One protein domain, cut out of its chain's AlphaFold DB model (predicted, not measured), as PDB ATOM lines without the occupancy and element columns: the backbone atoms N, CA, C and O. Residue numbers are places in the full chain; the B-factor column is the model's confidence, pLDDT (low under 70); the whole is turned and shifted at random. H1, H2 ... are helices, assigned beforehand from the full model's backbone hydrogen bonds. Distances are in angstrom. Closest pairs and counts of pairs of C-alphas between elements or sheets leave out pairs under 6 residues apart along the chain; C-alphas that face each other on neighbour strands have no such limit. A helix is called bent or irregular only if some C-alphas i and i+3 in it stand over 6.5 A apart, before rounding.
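What this domain is: This is residues 286 to 357 of the 431 residues of an uncharacterized protein of Elusimicrobia bacterium (UniProt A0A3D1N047). A long helix, H1, forms one side of this small all-helix domain, and a shorter helix, H3, packs on residues 291 to 294 of it at a steep angle. After Phe 341, the last residue of H3, the backbone turns a corner into H4, the one-turn helix H2 also packs on H3, and the loop of residues 317 to 330 holds Asn 324, whose C-alpha is the farthest from that of Ser 286. The printed part has 72 residues, with four named helices in the order H1, H2, H3, H4 and no named strand. It is compact, with a radius of gyration of the C-alphas of 11.7 A, yet elongated, spanning 37 by 24 by 18 A.

How they stand to each other: Start at H1, residues 286 to 303, and look across to H3, residues 331 to 341, the hub, which touches three helices. H1 touches H3 with residues 291 to 294 alone; the closest C-alphas, of Ala 291 and Trp 340, are 6.0 A apart. Their lines stand at a steep tilt of 57 degrees, opposite ways. H2, residues 313 to 316, touches H3, the closest C-alphas being Glu 313 and Ala 334 at 6.2 A; H1 and H2 are apart. H4, residues 344 to 350, touches H3 only at the corner, closest at C-alphas 341 and 347, 5.5 A. Every O i to N i+4 pair is within hydrogen-bond range in H3 and H4, and 13 of 14 in H1; H2 is too short for one.

Where its parts are: Find C-alpha 286 at (-28.087, 36.480, 26.428); from there H1 runs 28.2 A to C-alpha 303. It is irregular: C-alphas 286 and 289 are 7.9 A apart. H2 spans 5.0 A and H3 14.8 A; H4 runs 9.7 A to C-alpha 350 at (-41.466, 38.903, 12.662).

The domain as a whole: The C-alphas farthest apart, of Ser 286 and Asn 324, are 36.9 A apart. The printed part has no cut, and the link from H2 to H3 is long. Residue 357 alone is under pLDDT 70.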
ATOM      1  N   SER A 286     -29.443  36.483  26.995       92.31
ATOM      2  CA  SER A 286     -28.087  36.480  26.428       92.31
ATOM      3  C   SER A 286     -28.020  36.478  24.891       92.31
ATOM      4  O   SER A 286     -26.981  36.816  24.322       92.31
ATOM      5  N   HIS A 287     -29.104  36.113  24.202       91.75
ATOM      6  CA  HIS A 287     -29.174  36.001  22.742       91.75
ATOM      7  C   HIS A 287     -30.129  36.999  22.088       91.75
ATOM      8  O   HIS A 287     -30.352  36.951  20.877       91.75
ATOM      9  N   TRP A 288     -30.705  37.916  22.857       92.19
ATOM     10  CA  TRP A 288     -31.700  38.860  22.363       92.19
ATOM     11  C   TRP A 288     -31.222  39.679  21.163       92.19
ATOM     12  O   TRP A 288     -31.908  39.729  20.144       92.19
ATOM     13  N   SER A 289     -30.026  40.260  21.232       91.62
ATOM     14  CA  SER A 289     -29.483  40.991  20.087       91.62
ATOM     15  C   SER A 289     -28.818  40.090  19.037       91.62
ATOM     16  O   SER A 289     -28.497  40.563  17.952       91.62
ATOM     17  N   ASP A 290     -28.591  38.792  19.295       91.00
ATOM     18  CA  ASP A 290     -28.258  37.831  18.224       91.00
ATOM     19  C   ASP A 290     -29.495  37.545  17.355       91.00
ATOM     20  O   ASP A 290     -29.399  37.491  16.129       91.00
ATOM     21  N   ALA A 291     -30.671  37.429  17.980       91.25
ATOM     22  CA  ALA A 291     -31.934  37.283  17.267       91.25
ATOM     23  C   ALA A 291     -32.251  38.523  16.413       91.25
ATOM     24  O   ALA A 291     -32.675  38.379  15.267       91.25
ATOM     25  N   ASP A 292     -31.984  39.727  16.927       91.19
ATOM     26  CA  ASP A 292     -32.169  40.975  16.177       91.19
ATOM     27  C   ASP A 292     -31.237  41.042  14.939       91.19
ATOM     28  O   ASP A 292     -31.676  41.402  13.844       91.19
ATOM     29  N   GLU A 293     -29.970  40.625  15.076       89.25
ATOM     30  CA  GLU A 293     -28.995  40.519  13.971       89.25
ATOM     31  C   GLU A 293     -29.430  39.485  12.915       89.25
ATOM     32  O   GLU A 293     -29.355  39.730  11.703       89.25
ATOM     33  N   LEU A 294     -29.939  38.337  13.369       92.62
ATOM     34  CA  LEU A 294     -30.478  37.308  12.486       92.62
ATOM     35  C   LEU A 294     -31.710  37.810  11.728       92.62
ATOM     36  O   LEU A 294     -31.816  37.555  10.532       92.62
ATOM     37  N   LEU A 295     -32.618  38.539  12.384       93.44
ATOM     38  CA  LEU A 295     -33.798  39.101  11.728       93.44
ATOM     39  C   LEU A 295     -33.404  40.034  10.582       93.44
ATOM     40  O   LEU A 295     -33.999  39.965   9.508       93.44
ATOM     41  N   GLU A 296     -32.389  40.876  10.779       91.62
ATOM     42  CA  GLU A 296     -31.903  41.770   9.727       91.62
ATOM     43  C   GLU A 296     -31.264  40.995   8.568       91.62
ATOM     44  O   GLU A 296     -31.564  41.260   7.402       91.62
ATOM     45  N   THR A 297     -30.483  39.958   8.874       92.31
ATOM     46  CA  THR A 297     -29.969  39.020   7.861       92.31
ATOM     47  C   THR A 297     -31.121  38.374   7.081       92.31
ATOM     48  O   THR A 297     -31.089  38.286   5.854       92.31
ATOM     49  N   CYS A 298     -32.186  37.964   7.773       94.44
ATOM     50  CA  CYS A 298     -33.361  37.380   7.147       94.44
ATOM     51  C   CYS A 298     -34.102  38.379   6.249       94.44
ATOM     52  O   CYS A 298     -34.503  38.001   5.151       94.44
ATOM     53  N   LYS A 299     -34.228  39.651   6.646       94.50
ATOM     54  CA  LYS A 299     -34.784  40.704   5.778       94.50
ATOM     55  C   LYS A 299     -33.950  40.897   4.516       94.50
ATOM     56  O   LYS A 299     -34.516  41.074   3.441       94.50
ATOM     57  N   GLN A 300     -32.621  40.863   4.622       93.19
ATOM     58  CA  GLN A 300     -31.741  40.968   3.455       93.19
ATOM     59  C   GLN A 300     -31.948  39.796   2.494       93.19
ATOM     60  O   GLN A 300     -32.099  40.016   1.297       93.19
ATOM     61  N   ILE A 301     -32.049  38.569   3.013       93.50
ATOM     62  CA  ILE A 301     -32.384  37.391   2.199       93.50
ATOM     63  C   ILE A 301     -33.762  37.571   1.549       93.50
ATOM     64  O   ILE A 301     -33.888  37.376   0.342       93.50
ATOM     65  N   ALA A 302     -34.776  37.987   2.312       93.56
ATOM     66  CA  ALA A 302     -36.135  38.202   1.819       93.56
ATOM     67  C   ALA A 302     -36.166  39.189   0.637       93.56
ATOM     68  O   ALA A 302     -36.779  38.896  -0.381       93.56
ATOM     69  N   LYS A 303     -35.410  40.296   0.713       93.69
ATOM     70  CA  LYS A 303     -35.279  41.285  -0.376       93.69
ATOM     71  C   LYS A 303     -34.725  40.708  -1.682       93.69
ATOM     72  O   LYS A 303     -34.999  41.260  -2.739       93.69
ATOM     73  N   THR A 304     -33.943  39.629  -1.622       90.62
ATOM     74  CA  THR A 304     -33.415  38.958  -2.825       90.62
ATOM     75  C   THR A 304     -34.387  37.946  -3.433       90.62
ATOM     76  O   THR A 304     -34.123  37.419  -4.513       90.62
ATOM     77  N   MET A 305     -35.499  37.659  -2.755       89.88
ATOM     78  CA  MET A 305     -36.496  36.696  -3.208       89.88
ATOM     79  C   MET A 305     -37.613  37.369  -4.018       89.88
ATOM     80  O   MET A 305     -37.951  38.529  -3.764       89.88
ATOM     81  N   PRO A 306     -38.254  36.637  -4.951       83.12
ATOM     82  CA  PRO A 306     -39.462  37.107  -5.621       83.12
ATOM     83  C   PRO A 306     -40.537  37.529  -4.611       83.12
ATOM     84  O   PRO A 306     -40.789  36.824  -3.632       83.12
ATOM     85  N   GLY A 307     -41.139  38.701  -4.831       83.12
ATOM     86  CA  GLY A 307     -42.162  39.266  -3.941       83.12
ATOM     87  C   GLY A 307     -41.650  39.687  -2.559       83.12
ATOM     88  O   GLY A 307     -42.450  40.024  -1.695       83.12
ATOM     89  N   GLY A 308     -40.335  39.652  -2.315       88.25
ATOM     90  CA  GLY A 308     -39.770  39.962  -1.005       88.25
ATOM     91  C   GLY A 308     -40.050  38.897   0.060       88.25
ATOM     92  O   GLY A 308     -39.836  39.162   1.239       88.25
ATOM     93  N   ILE A 309     -40.554  37.715  -0.314       90.31
ATOM     94  CA  ILE A 309     -41.039  36.696   0.628       90.31
ATOM     95  C   ILE A 309     -39.873  35.859   1.148       90.31
ATOM     96  O   ILE A 309     -39.088  35.296   0.381       90.31
ATOM     97  N   PHE A 310     -39.775  35.714   2.471       94.31
ATOM     98  CA  PHE A 310     -38.721  34.896   3.059       94.31
ATOM     99  C   PHE A 310     -38.884  33.416   2.668       94.31
ATOM    100  O   PHE A 310     -39.983  32.861   2.812       94.31
ATOM    101  N   PRO A 311     -37.818  32.742   2.199       91.69
ATOM    102  CA  PRO A 311     -37.931  31.406   1.633       91.69
ATOM    103  C   PRO A 311     -38.124  30.322   2.706       91.69
ATOM    104  O   PRO A 311     -37.957  30.552   3.903       91.69
ATOM    105  N   THR A 312     -38.483  29.110   2.280       90.75
ATOM    106  CA  THR A 312     -38.647  27.957   3.179       90.75
ATOM    107  C   THR A 312     -37.303  27.403   3.664       90.75
ATOM    108  O   THR A 312     -36.248  27.665   3.083       90.75
ATOM    109  N   GLU A 313     -37.330  26.571   4.710       90.38
ATOM    110  CA  GLU A 313     -36.122  25.905   5.217       90.38
ATOM    111  C   GLU A 313     -35.449  25.028   4.146       90.38
ATOM    112  O   GLU A 313     -34.227  25.050   4.003       90.38
ATOM    113  N   GLU A 314     -36.232  24.297   3.347       90.19
ATOM    114  CA  GLU A 314     -35.715  23.482   2.241       90.19
ATOM    115  C   GLU A 314     -34.944  24.321   1.223       90.19
ATOM    116  O   GLU A 314     -33.898  23.897   0.731       90.19
ATOM    117  N   TRP A 315     -35.422  25.536   0.941       93.19
ATOM    118  CA  TRP A 315     -34.712  26.466   0.077       93.19
ATOM    119  C   TRP A 315     -33.408  26.921   0.735       93.19
ATOM    120  O   TRP A 315     -32.351  26.831   0.107       93.19
ATOM    121  N   LEU A 316     -33.429  27.339   2.008       93.81
ATOM    122  CA  LEU A 316     -32.214  27.759   2.725       93.81
ATOM    123  C   LEU A 316     -31.148  26.657   2.704       93.81
ATOM    124  O   LEU A 316     -29.987  26.936   2.405       93.81
ATOM    125  N   ARG A 317     -31.554  25.407   2.933       93.56
ATOM    126  CA  ARG A 317     -30.666  24.242   3.052       93.56
ATOM    127  C   ARG A 317     -30.373  23.519   1.734       93.56
ATOM    128  O   ARG A 317     -29.665  22.520   1.770       93.56
ATOM    129  N   LYS A 318     -30.908  23.993   0.598       94.44
ATOM    130  CA  LYS A 318     -30.841  23.329  -0.722       94.44
ATOM    131  C   LYS A 318     -31.275  21.858  -0.673       94.44
ATOM    132  O   LYS A 318     -30.489  20.953  -0.932       94.44
ATOM    133  N   ARG A 319     -32.530  21.613  -0.304       89.31
ATOM    134  CA  ARG A 319     -33.109  20.265  -0.185       89.31
ATOM    135  C   ARG A 319     -34.269  20.049  -1.149       89.31
ATOM    136  O   ARG A 319     -34.904  21.006  -1.595       89.31
ATOM    137  N   GLY A 320     -34.557  18.780  -1.447       90.00
ATOM    138  CA  GLY A 320     -35.680  18.371  -2.290       90.00
ATOM    139  C   GLY A 320     -35.600  19.010  -3.676       90.00
ATOM    140  O   GLY A 320     -34.568  18.940  -4.347       90.00
ATOM    141  N   LYS A 321     -36.660  19.718  -4.073       87.19
ATOM    142  CA  LYS A 321     -36.707  20.443  -5.355       87.19
ATOM    143  C   LYS A 321     -35.702  21.601  -5.467       87.19
ATOM    144  O   LYS A 321     -35.497  22.119  -6.556       87.19
ATOM    145  N   PHE A 322     -35.071  22.012  -4.363       90.19
ATOM    146  CA  PHE A 322     -34.093  23.105  -4.330       90.19
ATOM    147  C   PHE A 322     -32.634  22.638  -4.284       90.19
ATOM    148  O   PHE A 322     -31.745  23.479  -4.157       90.19
ATOM    149  N   THR A 323     -32.367  21.334  -4.396       90.56
ATOM    150  CA  THR A 323     -31.005  20.767  -4.323       90.56
ATOM    151  C   THR A 323     -30.037  21.445  -5.300       90.56
ATOM    152  O   THR A 323     -28.942  21.847  -4.913       90.56
ATOM    153  N   ASN A 324     -30.492  21.712  -6.529       91.25
ATOM    154  CA  ASN A 324     -29.665  22.273  -7.603       91.25
ATOM    155  C   ASN A 324     -29.805  23.796  -7.784       91.25
ATOM    156  O   ASN A 324     -29.371  24.340  -8.799       91.25
ATOM    157  N   ARG A 325     -30.409  24.528  -6.830       89.69
ATOM    158  CA  ARG A 325     -30.534  25.991  -6.975       89.69
ATOM    159  C   ARG A 325     -29.160  26.674  -6.938       89.69
ATOM    160  O   ARG A 325     -28.273  26.277  -6.173       89.69
ATOM    161  N   LYS A 326     -29.001  27.763  -7.694       87.75
ATOM    162  CA  LYS A 326     -27.790  28.604  -7.674       87.75
ATOM    163  C   LYS A 326     -27.614  29.325  -6.318       87.75
ATOM    164  O   LYS A 326     -28.566  29.480  -5.547       87.75
ATOM    165  N   GLY A 327     -26.382  29.751  -6.022       88.06
ATOM    166  CA  GLY A 327     -26.023  30.528  -4.820       88.06
ATOM    167  C   GLY A 327     -25.650  29.692  -3.589       88.06
ATOM    168  O   GLY A 327     -25.510  28.473  -3.674       88.06
ATOM    169  N   PHE A 328     -25.484  30.337  -2.433       89.12
ATOM    170  CA  PHE A 328     -25.036  29.685  -1.194       89.12
ATOM    171  C   PHE A 328     -26.147  28.894  -0.489       89.12
ATOM    172  O   PHE A 328     -27.338  29.206  -0.613       89.12
ATOM    173  N   ALA A 329     -25.752  27.863   0.262       92.19
ATOM    174  CA  ALA A 329     -26.608  27.226   1.259       92.19
ATOM    175  C   ALA A 329     -26.528  28.009   2.578       92.19
ATOM    176  O   ALA A 329     -25.445  28.307   3.074       92.19
ATOM    177  N   TYR A 330     -27.681  28.310   3.163       93.31
ATOM    178  CA  TYR A 330     -27.828  29.100   4.382       93.31
ATOM    179  C   TYR A 330     -28.095  28.194   5.594       93.31
ATOM    180  O   TYR A 330     -29.017  28.428   6.374       93.31
ATOM    181  N   ASN A 331     -27.301  27.127   5.749       91.19
ATOM    182  CA  ASN A 331     -27.502  26.117   6.799       91.19
ATOM    183  C   ASN A 331     -27.456  26.722   8.208       91.19
ATOM    184  O   ASN A 331     -28.337  26.462   9.024       91.19
ATOM    185  N   THR A 332     -26.467  27.575   8.469       90.88
ATOM    186  CA  THR A 332     -26.302  28.260   9.757       90.88
ATOM    187  C   THR A 332     -27.488  29.172  10.071       90.88
ATOM    188  O   THR A 332     -28.000  29.155  11.186       90.88
ATOM    189  N   VAL A 333     -27.981  29.911   9.071       92.94
ATOM    190  CA  VAL A 333     -29.178  30.757   9.205       92.94
ATOM    191  C   VAL A 333     -30.389  29.894   9.555       92.94
ATOM    192  O   VAL A 333     -31.090  30.199  10.512       92.94
ATOM    193  N   ALA A 334     -30.604  28.778   8.849       92.94
ATOM    194  CA  ALA A 334     -31.714  27.865   9.126       92.94
ATOM    195  C   ALA A 334     -31.681  27.311  10.564       92.94
ATOM    196  O   ALA A 334     -32.709  27.303  11.242       92.94
ATOM    197  N   ILE A 335     -30.502  26.915  11.058       92.12
ATOM    198  CA  ILE A 335     -30.324  26.437  12.439       92.12
ATOM    199  C   ILE A 335     -30.690  27.532  13.446       92.12
ATOM    200  O   ILE A 335     -31.441  27.275  14.387       92.12
ATOM    201  N   TYR A 336     -30.207  28.760  13.251       91.69
ATOM    202  CA  TYR A 336     -30.499  29.845  14.187       91.69
ATOM    203  C   TYR A 336     -31.945  30.345  14.108       91.69
ATOM    204  O   TYR A 336     -32.501  30.735  15.130       91.69
ATOM    205  N   ILE A 337     -32.603  30.254  12.949       92.62
ATOM    206  CA  ILE A 337     -34.051  30.496  12.842       92.62
ATOM    207  C   ILE A 337     -34.810  29.494  13.710       92.62
ATOM    208  O   ILE A 337     -35.722  29.876  14.445       92.62
ATOM    209  N   GLN A 338     -34.427  28.217  13.669       89.62
ATOM    210  CA  GLN A 338     -35.044  27.212  14.524       89.62
ATOM    211  C   GLN A 338     -34.757  27.484  16.007       89.62
ATOM    212  O   GLN A 338     -35.671  27.401  16.826       89.62
ATOM    213  N   LYS A 339     -33.515  27.854  16.343       87.88
ATOM    214  CA  LYS A 339     -33.080  28.108  17.722       87.88
ATOM    215  C   LYS A 339     -33.738  29.345  18.342       87.88
ATOM    216  O   LYS A 339     -34.168  29.282  19.486       87.88
ATOM    217  N   TRP A 340     -33.800  30.459  17.615       88.62
ATOM    218  CA  TRP A 340     -34.209  31.756  18.169       88.62
ATOM    219  C   TRP A 340     -35.615  32.169  17.749       88.62
ATOM    220  O   TRP A 340     -36.368  32.689  18.559       88.62
ATOM    221  N   PHE A 341     -36.027  31.878  16.517       87.62
ATOM    222  CA  PHE A 341     -37.373  32.210  16.050       87.62
ATOM    223  C   PHE A 341     -38.353  31.045  16.174       87.62
ATOM    224  O   PHE A 341     -39.532  31.243  15.927       87.62
ATOM    225  N   ARG A 342     -37.924  29.846  16.600       84.75
ATOM    226  CA  ARG A 342     -38.769  28.633  16.676       84.75
ATOM    227  C   ARG A 342     -39.320  28.192  15.312       84.75
ATOM    228  O   ARG A 342     -40.341  27.507  15.251       84.75
ATOM    229  N   GLY A 343     -38.637  28.577  14.231       88.19
ATOM    230  CA  GLY A 343     -38.944  28.170  12.862       88.19
ATOM    231  C   GLY A 343     -39.379  29.307  11.931       88.19
ATOM    232  O   GLY A 343     -39.599  30.451  12.328       88.19
ATOM    233  N   ILE A 344     -39.510  28.963  10.643       90.12
ATOM    234  CA  ILE A 344     -39.784  29.904   9.540       90.12
ATOM    235  C   ILE A 344     -41.090  30.677   9.730       90.12
ATOM    236  O   ILE A 344     -41.179  31.840   9.355       90.12
ATOM    237  N   ARG A 345     -42.117  30.054  10.310       85.31
ATOM    238  CA  ARG A 345     -43.439  30.672  10.444       85.31
ATOM    239  C   ARG A 345     -43.430  31.867  11.398       85.31
ATOM    240  O   ARG A 345     -43.965  32.925  11.089       85.31
ATOM    241  N   GLN A 346     -42.805  31.704  12.552       87.19
ATOM    242  CA  GLN A 346     -42.639  32.759  13.544       87.19
ATOM    243  C   GLN A 346     -41.668  33.830  13.045       87.19
ATOM    244  O   GLN A 346     -41.912  35.012  13.269       87.19
ATOM    245  N   LEU A 347     -40.623  33.442  12.305       91.56
ATOM    246  CA  LEU A 347     -39.781  34.406  11.600       91.56
ATOM    247  C   LEU A 347     -40.601  35.240  10.607       91.56
ATOM    248  O   LEU A 347     -40.485  36.456  10.599       91.56
ATOM    249  N   ARG A 348     -41.458  34.616   9.796       90.50
ATOM    250  CA  ARG A 348     -42.327  35.333   8.855       90.50
ATOM    251  C   ARG A 348     -43.289  36.275   9.567       90.50
ATOM    252  O   ARG A 348     -43.451  37.399   9.117       90.50
ATOM    253  N   PHE A 349     -43.825  35.894  10.726       88.81
ATOM    254  CA  PHE A 349     -44.561  36.832  11.580       88.81
ATOM    255  C   PHE A 349     -43.686  38.034  11.993       88.81
ATOM    256  O   PHE A 349     -44.143  39.171  11.915       88.81
ATOM    257  N   ALA A 350     -42.412  37.818  12.353       89.00
ATOM    258  CA  ALA A 350     -41.466  38.903  12.662       89.00
ATOM    259  C   ALA A 350     -41.114  39.783  11.458       89.00
ATOM    260  O   ALA A 350     -40.793  40.957  11.632       89.00
ATOM    261  N   LEU A 351     -41.172  39.223  10.252       90.94
ATOM    262  CA  LEU A 351     -40.939  39.930   8.996       90.94
ATOM    263  C   LEU A 351     -42.192  40.643   8.465       90.94
ATOM    264  O   LEU A 351     -42.093  41.320   7.447       90.94
ATOM    265  N   GLY A 352     -43.348  40.506   9.125       88.19
ATOM    266  CA  GLY A 352     -44.615  41.054   8.635       88.19
ATOM    267  C   GLY A 352     -45.203  40.281   7.452       88.19
ATOM    268  O   GLY A 352     -45.912  40.871   6.654       88.19
ATOM    269  N   GLN A 353     -44.895  38.983   7.346       88.44
ATOM    270  CA  GLN A 353     -45.356  38.056   6.301       88.44
ATOM    271  C   GLN A 353     -46.139  36.844   6.863       88.44
ATOM    272  O   GLN A 353     -45.891  35.702   6.450       88.44
ATOM    273  N   PRO A 354     -46.997  36.990   7.895       82.00
ATOM    274  CA  PRO A 354     -47.641  35.840   8.535       82.00
ATOM    275  C   PRO A 354     -48.515  35.008   7.580       82.00
ATOM    276  O   PRO A 354     -48.593  33.789   7.749       82.00
ATOM    277  N   GLU A 355     -49.126  35.644   6.582       76.69
ATOM    278  CA  GLU A 355     -49.972  35.050   5.540       76.69
ATOM    279  C   GLU A 355     -49.219  34.118   4.586       76.69
ATOM    280  O   GLU A 355     -49.793  33.145   4.109       76.69
ATOM    281  N   GLU A 356     -47.916  34.334   4.392       79.88
ATOM    282  CA  GLU A 356     -47.081  33.527   3.490       79.88
ATOM    283  C   GLU A 356     -46.714  32.157   4.071       79.88
ATOM    284  O   GLU A 356     -46.066  31.318   3.434       79.88
ATOM    285  N   SER A 357     -47.073  31.913   5.331       67.56
ATOM    286  CA  SER A 357     -46.868  30.628   5.995       67.56
ATOM    287  C   SER A 357     -47.973  29.637   5.648       67.56
ATOM    288  O   SER A 357     -49.133  30.005   5.503       67.56
TER     289      SER A 357